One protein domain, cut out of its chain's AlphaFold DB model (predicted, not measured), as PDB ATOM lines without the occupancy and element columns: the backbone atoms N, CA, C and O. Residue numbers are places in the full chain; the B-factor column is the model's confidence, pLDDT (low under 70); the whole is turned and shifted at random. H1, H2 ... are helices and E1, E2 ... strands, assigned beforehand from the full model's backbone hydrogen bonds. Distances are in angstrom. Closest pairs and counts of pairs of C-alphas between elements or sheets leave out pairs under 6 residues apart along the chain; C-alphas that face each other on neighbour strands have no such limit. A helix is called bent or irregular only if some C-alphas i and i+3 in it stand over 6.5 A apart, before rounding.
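Overview. This is residues 2 to 128 of the 263 residues of an uncharacterized protein of candidate division WOR-3 bacterium (UniProt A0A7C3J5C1). Residues 2 to 23, within the helix H1, make a long arm that sticks out from a head of crossed helices, and this arm makes the longest axis. In the head, H6 lies among H2, H3 and H4, the short H5 is near H2 and H6, and the small hairpin of E1 and E2 sits near the joint with the arm, beside H2 and H3. The printed part has 127 residues, with six named helices and two named strands in the order H1, E1, E2, H2, H3, H4, H5, H6; the one sheet, E1 - E2, is antiparallel, and the class is mostly helix. The whole is loose, with a radius of gyration of the C-alphas of 19.3 A and spans of 66 by 33 by 31 A.

Along the chain. E1 is residues 30 to 34 and E2 is residues 37 to 40. Before them runs H1, residues 2 to 27, 37.1 A long, from C-alpha 2 at (198.015, 115.489, 118.106) to C-alpha 27 at (176.792, 145.087, 125.336). After them come H2, residues 41 to 54, 20.0 A, and H3, residues 62 to 81, 29.0 A. H4 is residues 88 to 102, 18.9 A, and H5 is residues 106 to 110. H6, residues 115 to 128, 20.1 A, ends with C-alpha 128 at (153.299, 154.833, 142.267). H4 and H6 are irregular: C-alphas 97 and 100 are 7.6 A apart, and C-alphas 121 and 124 are 7.5 A apart.

Arrangement. E1 and E2 form a hairpin, with N 31 and O 39 at 2.7 A and N 39 and O 32 at 2.8 A, within hydrogen-bond range. The closest C-alphas of E1 and H2 are those of Leu 31 and Val 41, 5.6 A. H1 and H2 only just touch, with 3 pairs of C-alphas within 8 A, and only at their ends; Gln 27 and Asp 42 have the closest C-alphas, 4.7 A. Residues 44 to 48 of H2 touch H3, about perpendicular at 85 degrees, closest at the C-alphas of Lys 48 and Ile 65, 6.0 A. H6 touches H3 at a steep tilt of 66 degrees, the same way, closest at the C-alphas of Asp 72 and Lys 124, 6.6 A. H6 only just touches H2, with 3 pairs of C-alphas within 8 A, closest at Tyr 47 and Phe 121, 6.9 A. H4 touches H6 with residues 91 to 95, about perpendicular at 80 degrees, closest at the C-alphas of Ile 91 and Lys 123, 7.1 A. H5 is close to H2 but not clearly touching, closest at the C-alphas of Lys 53 and Leu 109, 7.9 A. H2 and H4 are apart. Every O i to N i+4 pair is within hydrogen-bond range in H1, H2, H3 and H5, against 8 of 11 in H4 and 7 of 10 in H6.

Size, cuts and confidence. The two C-alphas farthest apart are those of Lys 2 and Glu 82, 68.8 A. The printed part has no cut and no long link. Mean pLDDT of the printed part is 74.7, and 46 residues are under 70, among them 73 to 104 and 123 to 128.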
ATOM      1  N   LYS A   2     198.260 114.892 116.769       64.69
ATOM      2  CA  LYS A   2     198.015 115.489 118.106       64.69
ATOM      3  C   LYS A   2     198.448 116.965 118.258       64.69
ATOM      4  O   LYS A   2     197.662 117.770 118.734       64.69
ATOM      5  N   LYS A   3     199.639 117.349 117.767       67.31
ATOM      6  CA  LYS A   3     200.121 118.752 117.794       67.31
ATOM      7  C   LYS A   3     199.291 119.716 116.926       67.31
ATOM      8  O   LYS A   3     199.054 120.842 117.336       67.31
ATOM      9  N   LYS A   4     198.823 119.270 115.751       77.56
ATOM     10  CA  LYS A   4     197.979 120.080 114.851       77.56
ATOM     11  C   LYS A   4     196.571 120.267 115.423       77.56
ATOM     12  O   LYS A   4     196.042 121.363 115.349       77.56
ATOM     13  N   ILE A   5     196.010 119.223 116.041       81.44
ATOM     14  CA  ILE A   5     194.716 119.280 116.741       81.44
ATOM     15  C   ILE A   5     194.807 120.220 117.951       81.44
ATOM     16  O   ILE A   5     193.951 121.079 118.109       81.44
ATOM     17  N   SER A   6     195.885 120.123 118.740       76.12
ATOM     18  CA  SER A   6     196.139 121.024 119.871       76.12
ATOM     19  C   SER A   6     196.273 122.491 119.435       76.12
ATOM     20  O   SER A   6     195.665 123.369 120.045       76.12
ATOM     21  N   LEU A   7     196.981 122.760 118.332       86.69
ATOM     22  CA  LEU A   7     197.074 124.102 117.750       86.69
ATOM     23  C   LEU A   7     195.700 124.625 117.296       86.69
ATOM     24  O   LEU A   7     195.359 125.772 117.567       86.69
ATOM     25  N   LEU A   8     194.889 123.773 116.660       86.50
ATOM     26  CA  LEU A   8     193.541 124.129 116.212       86.50
ATOM     27  C   LEU A   8     192.619 124.475 117.391       86.50
ATOM     28  O   LEU A   8     191.890 125.458 117.324       86.50
ATOM     29  N   SER A   9     192.693 123.721 118.494       86.88
ATOM     30  CA  SER A   9     191.946 124.034 119.718       86.88
ATOM     31  C   SER A   9     192.379 125.354 120.360       86.88
ATOM     32  O   SER A   9     191.526 126.088 120.847       86.88
ATOM     33  N   VAL A  10     193.671 125.702 120.315       88.38
ATOM     34  CA  VAL A  10     194.162 126.998 120.820       88.38
ATOM     35  C   VAL A  10     193.653 128.150 119.954       88.38
ATOM     36  O   VAL A  10     193.179 129.149 120.487       88.38
ATOM     37  N   ILE A  11     193.684 128.006 118.625       91.94
ATOM     38  CA  ILE A  11     193.142 129.013 117.697       91.94
ATOM     39  C   ILE A  11     191.637 129.192 117.913       91.94
ATOM     40  O   ILE A  11     191.164 130.324 117.989       91.94
ATOM     41  N   LEU A  12     190.888 128.095 118.061       92.25
ATOM     42  CA  LEU A  12     189.452 128.144 118.334       92.25
ATOM     43  C   LEU A  12     189.162 128.856 119.661       92.25
ATOM     44  O   LEU A  12     188.263 129.687 119.728       92.25
ATOM     45  N   PHE A  13     189.948 128.576 120.702       91.88
ATOM     46  CA  PHE A  13     189.815 129.235 121.998       91.88
ATOM     47  C   PHE A  13     190.098 130.739 121.910       91.88
ATOM     48  O   PHE A  13     189.318 131.541 122.418       91.88
ATOM     49  N   LEU A  14     191.162 131.140 121.206       89.06
ATOM     50  CA  LEU A  14     191.478 132.550 120.957       89.06
ATOM     51  C   LEU A  14     190.380 133.250 120.147       89.06
ATOM     52  O   LEU A  14     190.023 134.389 120.449       89.06
ATOM     53  N   PHE A  15     189.810 132.566 119.155       90.62
ATOM     54  CA  PHE A  15     188.693 133.082 118.372       90.62
ATOM     55  C   PHE A  15     187.444 133.281 119.240       90.62
ATOM     56  O   PHE A  15     186.853 134.358 119.216       90.62
ATOM     57  N   LEU A  16     187.087 132.297 120.074       91.88
ATOM     58  CA  LEU A  16     185.984 132.413 121.033       91.88
ATOM     59  C   LEU A  16     186.203 133.571 122.014       91.88
ATOM     60  O   LEU A  16     185.272 134.328 122.273       91.88
ATOM     61  N   PHE A  17     187.435 133.763 122.494       89.31
ATOM     62  CA  PHE A  17     187.796 134.914 123.324       89.31
ATOM     63  C   PHE A  17     187.607 136.244 122.588       89.31
ATOM     64  O   PHE A  17     187.039 137.179 123.146       89.31
ATOM     65  N   SER A  18     188.032 136.339 121.327       87.12
ATOM     66  CA  SER A  18     187.852 137.543 120.508       87.12
ATOM     67  C   SER A  18     186.373 137.863 120.262       87.12
ATOM     68  O   SER A  18     185.954 139.013 120.433       87.12
ATOM     69  N   VAL A  19     185.560 136.852 119.937       89.12
ATOM     70  CA  VAL A  19     184.103 137.002 119.789       89.12
ATOM     71  C   VAL A  19     183.477 137.438 121.112       89.12
ATOM     72  O   VAL A  19     182.684 138.376 121.127       89.12
ATOM     73  N   TYR A  20     183.880 136.832 122.227       87.25
ATOM     74  CA  TYR A  20     183.396 137.184 123.560       87.25
ATOM     75  C   TYR A  20     183.734 138.632 123.942       87.25
ATOM     76  O   TYR A  20     182.856 139.381 124.363       87.25
ATOM     77  N   PHE A  21     184.971 139.084 123.724       84.69
ATOM     78  CA  PHE A  21     185.354 140.478 123.973       84.69
ATOM     79  C   PHE A  21     184.610 141.462 123.068       84.69
ATOM     80  O   PHE A  21     184.207 142.538 123.515       84.69
ATOM     81  N   THR A  22     184.391 141.094 121.806       81.81
ATOM     82  CA  THR A  22     183.602 141.903 120.867       81.81
ATOM     83  C   THR A  22     182.149 142.009 121.328       81.81
ATOM     84  O   THR A  22     181.576 143.099 121.322       81.81
ATOM     85  N   TYR A  23     181.580 140.904 121.806       80.62
ATOM     86  CA  TYR A  23     180.245 140.849 122.391       80.62
ATOM     87  C   TYR A  23     180.127 141.721 123.649       80.62
ATOM     88  O   TYR A  23     179.219 142.544 123.739       80.62
ATOM     89  N   LEU A  24     181.087 141.637 124.577       76.06
ATOM     90  CA  LEU A  24     181.131 142.495 125.768       76.06
ATOM     91  C   LEU A  24     181.221 143.984 125.406       76.06
ATOM     92  O   LEU A  24     180.547 144.825 126.003       76.06
ATOM     93  N   LYS A  25     182.036 144.325 124.401       80.12
ATOM     94  CA  LYS A  25     182.160 145.701 123.905       80.12
ATOM     95  C   LYS A  25     180.843 146.206 123.311       80.12
ATOM     96  O   LYS A  25     180.499 147.371 123.501       80.12
ATOM     97  N   TYR A  26     180.111 145.341 122.612       82.19
ATOM     98  CA  TYR A  26     178.790 145.657 122.082       82.19
ATOM     99  C   TYR A  26     177.759 145.872 123.200       82.19
ATOM    100  O   TYR A  26     177.054 146.878 123.186       82.19
ATOM    101  N   GLN A  27     177.715 144.990 124.201       78.44
ATOM    102  CA  GLN A  27     176.792 145.087 125.336       78.44
ATOM    103  C   GLN A  27     176.959 146.382 126.147       78.44
ATOM    104  O   GLN A  27     175.970 147.017 126.517       78.44
ATOM    105  N   ASN A  28     178.202 146.814 126.365       84.62
ATOM    106  CA  ASN A  28     178.516 148.034 127.113       84.62
ATOM    107  C   ASN A  28     178.377 149.325 126.291       84.62
ATOM    108  O   ASN A  28     178.595 150.418 126.818       84.62
ATOM    109  N   ARG A  29     178.023 149.233 125.003       87.75
ATOM    110  CA  ARG A  29     177.783 150.411 124.170       87.75
ATOM    111  C   ARG A  29     176.601 151.198 124.732       87.75
ATOM    112  O   ARG A  29     175.547 150.631 125.004       87.75
ATOM    113  N   ILE A  30     176.771 152.511 124.866       87.19
ATOM    114  CA  ILE A  30     175.686 153.421 125.239       87.19
ATOM    115  C   ILE A  30     174.711 153.504 124.060       87.19
ATOM    116  O   ILE A  30     175.112 153.847 122.947       87.19
ATOM    117  N   LEU A  31     173.452 153.163 124.316       81.19
ATOM    118  CA  LEU A  31     172.339 153.294 123.386       81.19
ATOM    119  C   LEU A  31     171.820 154.738 123.382       81.19
ATOM    120  O   LEU A  31     171.717 155.346 122.323       81.19
ATOM    121  N   PHE A  32     171.551 155.295 124.565       80.75
ATOM    122  CA  PHE A  32     171.185 156.701 124.757       80.75
ATOM    123  C   PHE A  32     171.500 157.167 126.184       80.75
ATOM    124  O   PHE A  32     171.827 156.365 127.063       80.75
ATOM    125  N   SER A  33     171.410 158.473 126.424       80.44
ATOM    126  CA  SER A  33     171.589 159.080 127.745       80.44
ATOM    127  C   SER A  33     170.494 160.098 128.036       80.44
ATOM    128  O   SER A  33     170.135 160.869 127.148       80.44
ATOM    129  N   LEU A  34     170.011 160.128 129.276       69.94
ATOM    130  CA  LEU A  34     168.994 161.063 129.757       69.94
ATOM    131  C   LEU A  34     169.261 161.397 131.232       69.94
ATOM    132  O   LEU A  34     169.442 160.471 132.019       69.94
ATOM    133  N   ASP A  35     169.283 162.689 131.589       61.41
ATOM    134  CA  ASP A  35     169.496 163.174 132.970       61.41
ATOM    135  C   ASP A  35     170.635 162.436 133.695       61.41
ATOM    136  O   ASP A  35     170.445 161.780 134.717       61.41
ATOM    137  N   GLU A  36     171.831 162.464 133.097       73.88
ATOM    138  CA  GLU A  36     173.054 161.805 133.596       73.88
ATOM    139  C   GLU A  36     173.029 160.261 133.591       73.88
ATOM    140  O   GLU A  36     174.093 159.630 133.627       73.88
ATOM    141  N   LYS A  37     171.860 159.620 133.442       78.94
ATOM    142  CA  LYS A  37     171.743 158.165 133.299       78.94
ATOM    143  C   LYS A  37     172.118 157.749 131.877       78.94
ATOM    144  O   LYS A  37     171.562 158.229 130.888       78.94
ATOM    145  N   LYS A  38     173.075 156.828 131.766       87.44
ATOM    146  CA  LYS A  38     173.507 156.219 130.499       87.44
ATOM    147  C   LYS A  38     172.866 154.845 130.369       87.44
ATOM    148  O   LYS A  38     173.084 153.988 131.221       87.44
ATOM    149  N   ILE A  39     172.105 154.636 129.304       85.81
ATOM    150  CA  ILE A  39     171.465 153.358 129.009       85.81
ATOM    151  C   ILE A  39     172.339 152.599 128.026       85.81
ATOM    152  O   ILE A  39     172.613 153.080 126.929       85.81
ATOM    153  N   THR A  40     172.808 151.423 128.432       90.69
ATOM    154  CA  THR A  40     173.596 150.533 127.579       90.69
ATOM    155  C   THR A  40     172.697 149.605 126.769       90.69
ATOM    156  O   THR A  40     171.526 149.399 127.099       90.69
ATOM    157  N   VAL A  41     173.252 149.009 125.713       86.00
ATOM    158  CA  VAL A  41     172.571 147.962 124.938       86.00
ATOM    159  C   VAL A  41     172.203 146.772 125.833       86.00
ATOM    160  O   VAL A  41     171.103 146.242 125.700       86.00
ATOM    161  N   ASP A  42     173.066 146.384 126.778       89.12
ATOM    162  CA  ASP A  42     172.760 145.325 127.752       89.12
ATOM    163  C   ASP A  42     171.525 145.656 128.599       89.12
ATOM    164  O   ASP A  42     170.594 144.855 128.670       89.12
ATOM    165  N   HIS A  43     171.480 146.861 129.181       89.38
ATOM    166  CA  HIS A  43     170.341 147.291 129.992       89.38
ATOM    167  C   HIS A  43     169.042 147.274 129.182       89.38
ATOM    168  O   HIS A  43     168.033 146.748 129.644       89.38
ATOM    169  N   PHE A  44     169.081 147.790 127.952       90.12
ATOM    170  CA  PHE A  44     167.939 147.786 127.044       90.12
ATOM    171  C   PHE A  44     167.435 146.368 126.734       90.12
ATOM    172  O   PHE A  44     166.241 146.095 126.859       90.12
ATOM    173  N   LEU A  45     168.332 145.449 126.360       91.06
ATOM    174  CA  LEU A  45     167.961 144.071 126.023       91.06
ATOM    175  C   LEU A  45     167.389 143.328 127.234       91.06
ATOM    176  O   LEU A  45     166.392 142.618 127.098       91.06
ATOM    177  N   LYS A  46     167.971 143.529 128.420       90.69
ATOM    178  CA  LYS A  46     167.461 142.958 129.671       90.69
ATOM    179  C   LYS A  46     166.085 143.505 130.029       90.69
ATOM    180  O   LYS A  46     165.196 142.715 130.335       90.69
ATOM    181  N   TYR A  47     165.887 144.820 129.932       89.56
ATOM    182  CA  TYR A  47     164.585 145.445 130.170       89.56
ATOM    183  C   TYR A  47     163.538 144.912 129.183       89.56
ATOM    184  O   TYR A  47     162.442 144.528 129.585       89.56
ATOM    185  N   LYS A  48     163.882 144.810 127.893       89.44
ATOM    186  CA  LYS A  48     163.007 144.253 126.850       89.44
ATOM    187  C   LYS A  48     162.581 142.820 127.156       89.44
ATOM    188  O   LYS A  48     161.403 142.484 127.033       89.44
ATOM    189  N   GLU A  49     163.531 141.975 127.538       90.06
ATOM    190  CA  GLU A  49     163.274 140.576 127.875       90.06
ATOM    191  C   GLU A  49     162.410 140.453 129.137       90.06
ATOM    192  O   GLU A  49     161.486 139.638 129.191       90.06
ATOM    193  N   PHE A  50     162.662 141.301 130.136       89.25
ATOM    194  CA  PHE A  50     161.847 141.379 131.340       89.25
ATOM    195  C   PHE A  50     160.405 141.790 131.017       89.25
ATOM    196  O   PHE A  50     159.460 141.101 131.405       89.25
ATOM    197  N   TYR A  51     160.238 142.860 130.234       84.94
ATOM    198  CA  TYR A  51     158.942 143.374 129.795       84.94
ATOM    199  C   TYR A  51     158.138 142.299 129.052       84.94
ATOM    200  O   TYR A  51     156.989 142.026 129.395       84.94
ATOM    201  N   LYS A  52     158.756 141.593 128.097       87.50
ATOM    202  CA  LYS A  52     158.115 140.469 127.396       87.50
ATOM    203  C   LYS A  52     157.575 139.405 128.344       87.50
ATOM    204  O   LYS A  52     156.445 138.958 128.168       87.50
ATOM    205  N   LYS A  53     158.365 139.000 129.341       85.38
ATOM    206  CA  LYS A  53     157.980 137.935 130.279       85.38
ATOM    207  C   LYS A  53     156.858 138.367 131.212       85.38
ATOM    208  O   LYS A  53     155.911 137.606 131.391       85.38
ATOM    209  N   VAL A  54     156.933 139.580 131.760       80.00
ATOM    210  CA  VAL A  54     155.896 140.126 132.650       80.00
ATOM    211  C   VAL A  54     154.558 140.259 131.925       80.00
ATOM    212  O   VAL A  54     153.533 139.831 132.447       80.00
ATOM    213  N   TYR A  55     154.570 140.785 130.701       78.81
ATOM    214  CA  TYR A  55     153.350 141.020 129.928       78.81
ATOM    215  C   TYR A  55     152.948 139.839 129.029       78.81
ATOM    216  O   TYR A  55     151.970 139.943 128.294       78.81
ATOM    217  N   LYS A  56     153.675 138.712 129.088       82.25
ATOM    218  CA  LYS A  56     153.462 137.509 128.257       82.25
ATOM    219  C   LYS A  56     153.376 137.835 126.754       82.25
ATOM    220  O   LYS A  56     152.527 137.310 126.040       82.25
ATOM    221  N   LEU A  57     154.260 138.714 126.280       80.69
ATOM    222  CA  LEU A  57     154.308 139.178 124.891       80.69
ATOM    223  C   LEU A  57     155.365 138.410 124.092       80.69
ATOM    224  O   LEU A  57     156.526 138.331 124.490       80.69
ATOM    225  N   GLU A  58     154.998 137.922 122.908       83.12
ATOM    226  CA  GLU A  58     155.950 137.271 121.996       83.12
ATOM    227  C   GLU A  58     156.922 138.281 121.361       83.12
ATOM    228  O   GLU A  58     158.127 138.035 121.207       83.12
ATOM    229  N   LYS A  59     156.406 139.461 121.000       83.56
ATOM    230  CA  LYS A  59     157.146 140.525 120.316       83.56
ATOM    231  C   LYS A  59     156.854 141.872 120.962       83.56
ATOM    232  O   LYS A  59     155.733 142.143 121.366       83.56
ATOM    233  N   VAL A  60     157.895 142.697 121.035       81.44
ATOM    234  CA  VAL A  60     157.839 144.081 121.521       81.44
ATOM    235  C   VAL A  60     158.769 144.900 120.638       81.44
ATOM    236  O   VAL A  60     159.878 144.431 120.328       81.44
ATOM    237  N   LEU A  61     158.308 146.069 120.196       79.56
ATOM    238  CA  LEU A  61     159.105 146.967 119.372       79.56
ATOM    239  C   LEU A  61     160.184 147.631 120.225       79.56
ATOM    240  O   LEU A  61     160.004 147.869 121.417       79.56
ATOM    241  N   ASP A  62     161.326 147.921 119.611       74.12
ATOM    242  CA  ASP A  62     162.431 148.542 120.338       74.12
ATOM    243  C   ASP A  62     162.082 149.958 120.814       74.12
ATOM    244  O   ASP A  62     162.470 150.336 121.916       74.12
ATOM    245  N   CYS A  63     161.296 150.708 120.032       69.19
ATOM    246  CA  CYS A  63     160.816 152.038 120.406       69.19
ATOM    247  C   CYS A  63     159.959 152.024 121.676       69.19
ATOM    248  O   CYS A  63     160.171 152.861 122.544       69.19
ATOM    249  N   ASP A  64     159.080 151.031 121.834       66.81
ATOM    250  CA  ASP A  64     158.197 150.931 123.002       66.81
ATOM    251  C   ASP A  64     159.009 150.728 124.288       66.81
ATOM    252  O   ASP A  64     158.710 151.304 125.333       66.81
ATOM    253  N   ILE A  65     160.084 149.937 124.205       82.25
ATOM    254  CA  ILE A  65     160.989 149.716 125.335       82.25
ATOM    255  C   ILE A  65     161.796 150.974 125.653       82.25
ATOM    256  O   ILE A  65     161.967 151.304 126.825       82.25
ATOM    257  N   VAL A  66     162.291 151.686 124.635       71.44
ATOM    258  CA  VAL A  66     162.985 152.966 124.847       71.44
ATOM    259  C   VAL A  66     162.055 153.963 125.543       71.44
ATOM    260  O   VAL A  66     162.469 154.578 126.526       71.44
ATOM    261  N   ASP A  67     160.804 154.069 125.098       65.94
ATOM    262  CA  ASP A  67     159.804 154.957 125.695       65.94
ATOM    263  C   ASP A  67     159.513 154.598 127.154       65.94
ATOM    264  O   ASP A  67     159.452 155.491 128.002       65.94
ATOM    265  N   GLU A  68     159.367 153.313 127.488       74.50
ATOM    266  CA  GLU A  68     159.176 152.894 128.881       74.50
ATOM    267  C   GLU A  68     160.400 153.198 129.752       74.50
ATOM    268  O   GLU A  68     160.243 153.763 130.836       74.50
ATOM    269  N   ILE A  69     161.618 152.948 129.262       74.12
ATOM    270  CA  ILE A  69     162.847 153.299 129.992       74.12
ATOM    271  C   ILE A  69     162.922 154.817 130.230       74.12
ATOM    272  O   ILE A  69     163.256 155.248 131.333       74.12
ATOM    273  N   ILE A  70     162.590 155.644 129.233       70.12
ATOM    274  CA  ILE A  70     162.556 157.109 129.378       70.12
ATOM    275  C   ILE A  70     161.517 157.525 130.422       70.12
ATOM    276  O   ILE A  70     161.837 158.313 131.317       70.12
ATOM    277  N   LYS A  71     160.295 156.980 130.351       69.50
ATOM    278  CA  LYS A  71     159.239 157.253 131.338       69.50
ATOM    279  C   LYS A  71     159.699 156.896 132.745       69.50
ATOM    280  O   LYS A  71     159.417 157.653 133.667       69.50
ATOM    281  N   ASP A  72     160.401 155.780 132.915       70.81
ATOM    282  CA  ASP A  72     160.920 155.342 134.211       70.81
ATOM    283  C   ASP A  72     161.982 156.311 134.744       70.81
ATOM    284  O   ASP A  72     161.917 156.715 135.904       70.81
ATOM    285  N   ILE A  73     162.922 156.751 133.899       69.12
ATOM    286  CA  ILE A  73     163.950 157.738 134.272       69.12
ATOM    287  C   ILE A  73     163.307 159.052 134.725       69.12
ATOM    288  O   ILE A  73     163.609 159.535 135.819       69.12
ATOM    289  N   VAL A  74     162.401 159.607 133.913       63.56
ATOM    290  CA  VAL A  74     161.699 160.863 134.221       63.56
ATOM    291  C   VAL A  74     160.877 160.714 135.498       63.56
ATOM    292  O   VAL A  74     160.933 161.571 136.379       63.56
ATOM    293  N   PHE A  75     160.161 159.600 135.642       67.38
ATOM    294  CA  PHE A  75     159.359 159.315 136.822       67.38
ATOM    295  C   PHE A  75     160.206 159.282 138.102       67.38
ATOM    296  O   PHE A  75     159.834 159.911 139.092       67.38
ATOM    297  N   PHE A  76     161.355 158.598 138.099       69.75
ATOM    298  CA  PHE A  76     162.211 158.534 139.288       69.75
ATOM    299  C   PHE A  76     162.908 159.856 139.602       69.75
ATOM    300  O   PHE A  76     163.156 160.132 140.776       69.75
ATOM    301  N   LYS A  77     163.191 160.681 138.590       64.38
ATOM    302  CA  LYS A  77     163.670 162.047 138.811       64.38
ATOM    303  C   LYS A  77     162.625 162.878 139.551       64.38
ATOM    304  O   LYS A  77     162.937 163.393 140.620       64.38
ATOM    305  N   ILE A  78     161.390 162.912 139.048       55.72
ATOM    306  CA  ILE A  78     160.280 163.634 139.691       55.72
ATOM    307  C   ILE A  78     160.063 163.106 141.114       55.72
ATOM    308  O   ILE A  78     160.014 163.875 142.062       55.72
ATOM    309  N   ALA A  79     160.014 161.786 141.296       61.38
ATOM    310  CA  ALA A  79     159.874 161.163 142.612       61.38
ATOM    311  C   ALA A  79     160.968 161.602 143.607       61.38
ATOM    312  O   ALA A  79     160.674 161.837 144.778       61.38
ATOM    313  N   LYS A  80     162.217 161.736 143.150       64.38
ATOM    314  CA  LYS A  80     163.330 162.229 143.969       64.38
ATOM    315  C   LYS A  80     163.194 163.723 144.285       64.38
ATOM    316  O   LYS A  80     163.478 164.119 145.412       64.38
ATOM    317  N   GLU A  81     162.776 164.538 143.317       57.81
ATOM    318  CA  GLU A  81     162.513 165.976 143.497       57.81
ATOM    319  C   GLU A  81     161.375 166.227 144.501       57.81
ATOM    320  O   GLU A  81     161.469 167.135 145.323       57.81
ATOM    321  N   GLU A  82     160.369 165.353 144.521       52.75
ATOM    322  CA  GLU A  82     159.270 165.339 145.500       52.75
ATOM    323  C   GLU A  82     159.678 164.770 146.877       52.75
ATOM    324  O   GLU A  82     158.843 164.600 147.766       52.75
ATOM    325  N   GLY A  83     160.964 164.463 147.082       53.53
ATOM    326  CA  GLY A  83     161.507 164.043 148.375       53.53
ATOM    327  C   GLY A  83     161.258 162.579 148.745       53.53
ATOM    328  O   GLY A  83     161.405 162.222 149.915       53.53
ATOM    329  N   LEU A  84     160.899 161.714 147.789       61.09
ATOM    330  CA  LEU A  84     160.750 160.283 148.063       61.09
ATOM    331  C   LEU A  84     162.105 159.592 148.192       61.09
ATOM    332  O   LEU A  84     162.994 159.752 147.350       61.09
ATOM    333  N   ASP A  85     162.225 158.730 149.203       60.22
ATOM    334  CA  ASP A  85     163.378 157.849 149.327       60.22
ATOM    335  C   ASP A  85     163.277 156.676 148.341       60.22
ATOM    336  O   ASP A  85     162.466 155.761 148.484       60.22
ATOM    337  N   LEU A  86     164.137 156.716 147.324       63.97
ATOM    338  CA  LEU A  86     164.269 155.698 146.284       63.97
ATOM    339  C   LEU A  86     165.534 154.842 146.452       63.97
ATOM    340  O   LEU A  86     166.003 154.273 145.458       63.97
ATOM    341  N   SER A  87     166.109 154.790 147.657       65.38
ATOM    342  CA  SER A  87     167.291 153.986 147.967       65.38
ATOM    343  C   SER A  87     167.034 152.483 147.830       65.38
ATOM    344  O   SER A  87     165.912 152.007 148.003       65.38
ATOM    345  N   ASP A  88     168.096 151.720 147.556       60.38
ATOM    346  CA  ASP A  88     168.032 150.258 147.406       60.38
ATOM    347  C   ASP A  88     167.379 149.577 148.622       60.38
ATOM    348  O   ASP A  88     166.587 148.651 148.460       60.38
ATOM    349  N   LYS A  89     167.615 150.104 149.833       60.47
ATOM    350  CA  LYS A  89     167.015 149.604 151.082       60.47
ATOM    351  C   LYS A  89     165.492 149.745 151.104       60.47
ATOM    352  O   LYS A  89     164.792 148.817 151.501       60.47
ATOM    353  N   SER A  90     164.981 150.893 150.671       54.72
ATOM    354  CA  SER A  90     163.543 151.181 150.653       54.72
ATOM    355  C   SER A  90     162.818 150.358 149.584       54.72
ATOM    356  O   SER A  90     161.693 149.905 149.799       54.72
ATOM    357  N   ILE A  91     163.494 150.070 148.468       54.56
ATOM    358  CA  ILE A  91     162.994 149.178 147.413       54.56
ATOM    359  C   ILE A  91     162.959 147.721 147.890       54.56
ATOM    360  O   ILE A  91     161.962 147.033 147.683       54.56
ATOM    361  N   GLU A  92     164.024 147.250 148.541       55.38
ATOM    362  CA  GLU A  92     164.141 145.874 149.037       55.38
ATOM    363  C   GLU A  92     163.123 145.576 150.147       55.38
ATOM    364  O   GLU A  92     162.436 144.553 150.113       55.38
ATOM    365  N   PHE A  93     162.954 146.505 151.093       54.03
ATOM    366  CA  PHE A  93     161.911 146.428 152.117       54.03
ATOM    367  C   PHE A  93     160.518 146.309 151.493       54.03
ATOM    368  O   PHE A  93     159.739 145.427 151.858       54.03
ATOM    369  N   TYR A  94     160.223 147.159 150.508       54.78
ATOM    370  CA  TYR A  94     158.936 147.148 149.827       54.78
ATOM    371  C   TYR A  94     158.685 145.828 149.092       54.78
ATOM    372  O   TYR A  94     157.604 145.242 149.181       54.78
ATOM    373  N   PHE A  95     159.698 145.348 148.375       57.75
ATOM    374  CA  PHE A  95     159.600 144.112 147.625       57.75
ATOM    375  C   PHE A  95     159.308 142.922 148.544       57.75
ATOM    376  O   PHE A  95     158.448 142.104 148.230       57.75
ATOM    377  N   ASN A  96     159.955 142.854 149.708       59.75
ATOM    378  CA  ASN A  96     159.730 141.783 150.676       59.75
ATOM    379  C   ASN A  96     158.302 141.758 151.241       59.75
ATOM    380  O   ASN A  96     157.788 140.677 151.517       59.75
ATOM    381  N   ILE A  97     157.649 142.915 151.370       51.25
ATOM    382  CA  ILE A  97     156.270 143.009 151.872       51.25
ATOM    383  C   ILE A  97     155.250 142.664 150.782       51.25
ATOM    384  O   ILE A  97     154.282 141.961 151.054       51.25
ATOM    385  N   HIS A  98     155.467 143.129 149.550       52.91
ATOM    386  CA  HIS A  98     154.469 143.066 148.473       52.91
ATOM    387  C   HIS A  98     154.744 141.995 147.415       52.91
ATOM    388  O   HIS A  98     154.070 141.941 146.385       52.91
ATOM    389  N   LYS A  99     155.722 141.117 147.652       61.06
ATOM    390  CA  LYS A  99     156.079 140.017 146.745       61.06
ATOM    391  C   LYS A  99     154.886 139.128 146.387       61.06
ATOM    392  O   LYS A  99     154.804 138.651 145.258       61.06
ATOM    393  N   SER A 100     153.985 138.904 147.343       60.97
ATOM    394  CA  SER A 100     152.760 138.114 147.173       60.97
ATOM    395  C   SER A 100     151.748 138.756 146.228       60.97
ATOM    396  O   SER A 100     150.975 138.041 145.599       60.97
ATOM    397  N   ASP A 101     151.767 140.082 146.097       53.78
ATOM    398  CA  ASP A 101     150.721 140.859 145.415       53.78
ATOM    399  C   ASP A 101     150.966 140.987 143.909       53.78
ATOM    400  O   ASP A 101     150.204 141.637 143.191       53.78
ATOM    401  N   LEU A 102     152.083 140.443 143.434       60.47
ATOM    402  CA  LEU A 102     152.577 140.697 142.092       60.47
ATOM    403  C   LEU A 102     151.974 139.785 141.032       60.47
ATOM    404  O   LEU A 102     152.092 140.122 139.863       60.47
ATOM    405  N   ASP A 103     151.350 138.665 141.411       65.19
ATOM    406  CA  ASP A 103     150.888 137.621 140.476       65.19
ATOM    407  C   ASP A 103     151.919 137.331 139.356       65.19
ATOM    408  O   ASP A 103     151.606 137.118 138.185       65.19
ATOM    409  N   LEU A 104     153.206 137.398 139.726       69.75
ATOM    410  CA  LEU A 104     154.348 137.170 138.850       69.75
ATOM    411  C   LEU A 104     154.991 135.840 139.212       69.75
ATOM    412  O   LEU A 104     155.226 135.538 140.386       69.75
ATOM    413  N   ASP A 105     155.375 135.082 138.189       77.94
ATOM    414  CA  ASP A 105     156.172 133.871 138.361       77.94
ATOM    415  C   ASP A 105     157.629 134.228 138.705       77.94
ATOM    416  O   ASP A 105     158.544 134.202 137.876       77.94
ATOM    417  N   PHE A 106     157.845 134.587 139.970       74.88
ATOM    418  CA  PHE A 106     159.154 134.964 140.498       74.88
ATOM    419  C   PHE A 106     160.203 133.876 140.349       74.88
ATOM    420  O   PHE A 106     161.383 134.189 140.187       74.88
ATOM    421  N   LYS A 107     159.796 132.605 140.420       77.56
ATOM    422  CA  LYS A 107     160.722 131.487 140.247       77.56
ATOM    423  C   LYS A 107     161.264 131.478 138.823       77.56
ATOM    424  O   LYS A 107     162.471 131.373 138.639       77.56
ATOM    425  N   ASN A 108     160.400 131.672 137.832       79.81
ATOM    426  CA  ASN A 108     160.810 131.701 136.433       79.81
ATOM    427  C   ASN A 108     161.606 132.968 136.065       79.81
ATOM    428  O   ASN A 108     162.586 132.899 135.318       79.81
ATOM    429  N   LEU A 109     161.269 134.123 136.650       80.50
ATOM    430  CA  LEU A 109     162.059 135.349 136.475       80.50
ATOM    431  C   LEU A 109     163.486 135.198 137.027       80.50
ATOM    432  O   LEU A 109     164.443 135.561 136.342       80.50
ATOM    433  N   LYS A 110     163.649 134.577 138.203       79.62
ATOM    434  CA  LYS A 110     164.965 134.318 138.816       79.62
ATOM    435  C   LYS A 110     165.887 133.416 137.995       79.62
ATOM    436  O   LYS A 110     167.096 133.467 138.187       79.62
ATOM    437  N   ASN A 111     165.348 132.621 137.072       83.69
ATOM    438  CA  ASN A 111     166.173 131.803 136.180       83.69
ATOM    439  C   ASN A 111     166.986 132.651 135.186       83.69
ATOM    440  O   ASN A 111     167.940 132.149 134.605       83.69
ATOM    441  N   ASN A 112     166.590 133.909 134.959       79.56
ATOM    442  CA  ASN A 112     167.168 134.764 133.919       79.56
ATOM    443  C   ASN A 112     167.623 136.137 134.425       79.56
ATOM    444  O   ASN A 112     168.383 136.809 133.736       79.56
ATOM    445  N   PHE A 113     167.152 136.555 135.599       83.31
ATOM    446  CA  PHE A 113     167.440 137.863 136.171       83.31
ATOM    447  C   PHE A 113     167.815 137.727 137.640       83.31
ATOM    448  O   PHE A 113     167.248 136.914 138.378       83.31
ATOM    449  N   THR A 114     168.742 138.567 138.081       82.12
ATOM    450  CA  THR A 114     169.027 138.730 139.505       82.12
ATOM    451  C   THR A 114     167.848 139.401 140.209       82.12
ATOM    452  O   THR A 114     167.071 140.134 139.598       82.12
ATOM    453  N   GLU A 115     167.720 139.193 141.520       73.56
ATOM    454  CA  GLU A 115     166.701 139.892 142.316       73.56
ATOM    455  C   GLU A 115     166.811 141.410 142.168       73.56
ATOM    456  O   GLU A 115     165.808 142.071 141.924       73.56
ATOM    457  N   LYS A 116     168.037 141.941 142.191       77.06
ATOM    458  CA  LYS A 116     168.297 143.367 141.986       77.06
ATOM    459  C   LYS A 116     167.745 143.882 140.652       77.06
ATOM    460  O   LYS A 116     167.109 144.930 140.632       77.06
ATOM    461  N   GLU A 117     167.957 143.150 139.558       77.25
ATOM    462  CA  GLU A 117     167.435 143.523 138.234       77.25
ATOM    463  C   GLU A 117     165.902 143.476 138.204       77.25
ATOM    464  O   GLU A 117     165.265 144.419 137.742       77.25
ATOM    465  N   ILE A 118     165.295 142.424 138.762       76.69
ATOM    466  CA  ILE A 118     163.832 142.320 138.853       76.69
ATOM    467  C   ILE A 118     163.257 143.498 139.655       76.69
ATOM    468  O   ILE A 118     162.231 144.065 139.280       76.69
ATOM    469  N   PHE A 119     163.922 143.893 140.741       74.31
ATOM    470  CA  PHE A 119     163.492 145.015 141.575       74.31
ATOM    471  C   PHE A 119     163.623 146.346 140.849       74.31
ATOM    472  O   PHE A 119     162.712 147.169 140.935       74.31
ATOM    473  N   GLU A 120     164.715 146.552 140.112       75.62
ATOM    474  CA  GLU A 120     164.914 147.761 139.316       75.62
ATOM    475  C   GLU A 120     163.796 147.928 138.278       75.62
ATOM    476  O   GLU A 120     163.218 149.010 138.175       75.62
ATOM    477  N   PHE A 121     163.418 146.850 137.585       78.81
ATOM    478  CA  PHE A 121     162.391 146.893 136.540       78.81
ATOM    479  C   PHE A 121     160.953 146.998 137.070       78.81
ATOM    480  O   PHE A 121     160.076 147.498 136.370       78.81
ATOM    481  N   LEU A 122     160.687 146.579 138.310       71.81
ATOM    482  CA  LEU A 122     159.359 146.697 138.931       71.81
ATOM    483  C   LEU A 122     159.193 147.957 139.795       71.81
ATOM    484  O   LEU A 122     158.112 148.205 140.329       71.81
ATOM    485  N   LYS A 123     160.232 148.787 139.921       69.75
ATOM    486  CA  LYS A 123     160.280 149.907 140.871       69.75
ATOM    487  C   LYS A 123     159.170 150.950 140.661       69.75
ATOM    488  O   LYS A 123     158.659 151.501 141.633       69.75
ATOM    489  N   LYS A 124     158.754 151.226 139.419       63.56
ATOM    490  CA  LYS A 124     157.786 152.297 139.103       63.56
ATOM    491  C   LYS A 124     156.368 151.994 139.598       63.56
ATOM    492  O   LYS A 124     155.851 152.815 140.354       63.56
ATOM    493  N   PRO A 125     155.745 150.841 139.274       55.59
ATOM    494  CA  PRO A 125     154.460 150.447 139.857       55.59
ATOM    495  C   PRO A 125     154.417 150.553 141.387       55.59
ATOM    496  O   PRO A 125     153.399 150.941 141.957       55.59
ATOM    497  N   PHE A 126     155.531 150.261 142.055       56.72
ATOM    498  CA  PHE A 126     155.636 150.304 143.511       56.72
ATOM    499  C   PHE A 126     155.767 151.704 144.080       56.72
ATOM    500  O   PHE A 126     155.074 152.040 145.035       56.72
ATOM    501  N   VAL A 127     156.603 152.547 143.479       53.09
ATOM    502  CA  VAL A 127     156.699 153.955 143.868       53.09
ATOM    503  C   VAL A 127     155.382 154.667 143.585       53.09
ATOM    504  O   VAL A 127     154.972 155.473 144.404       53.09
ATOM    505  N   VAL A 128     154.661 154.330 142.508       51.41
ATOM    506  CA  VAL A 128     153.299 154.833 142.267       51.41
ATOM    507  C   VAL A 128     152.337 154.346 143.347       51.41
ATOM    508  O   VAL A 128     151.621 155.167 143.907       51.41
TER     509      VAL A 128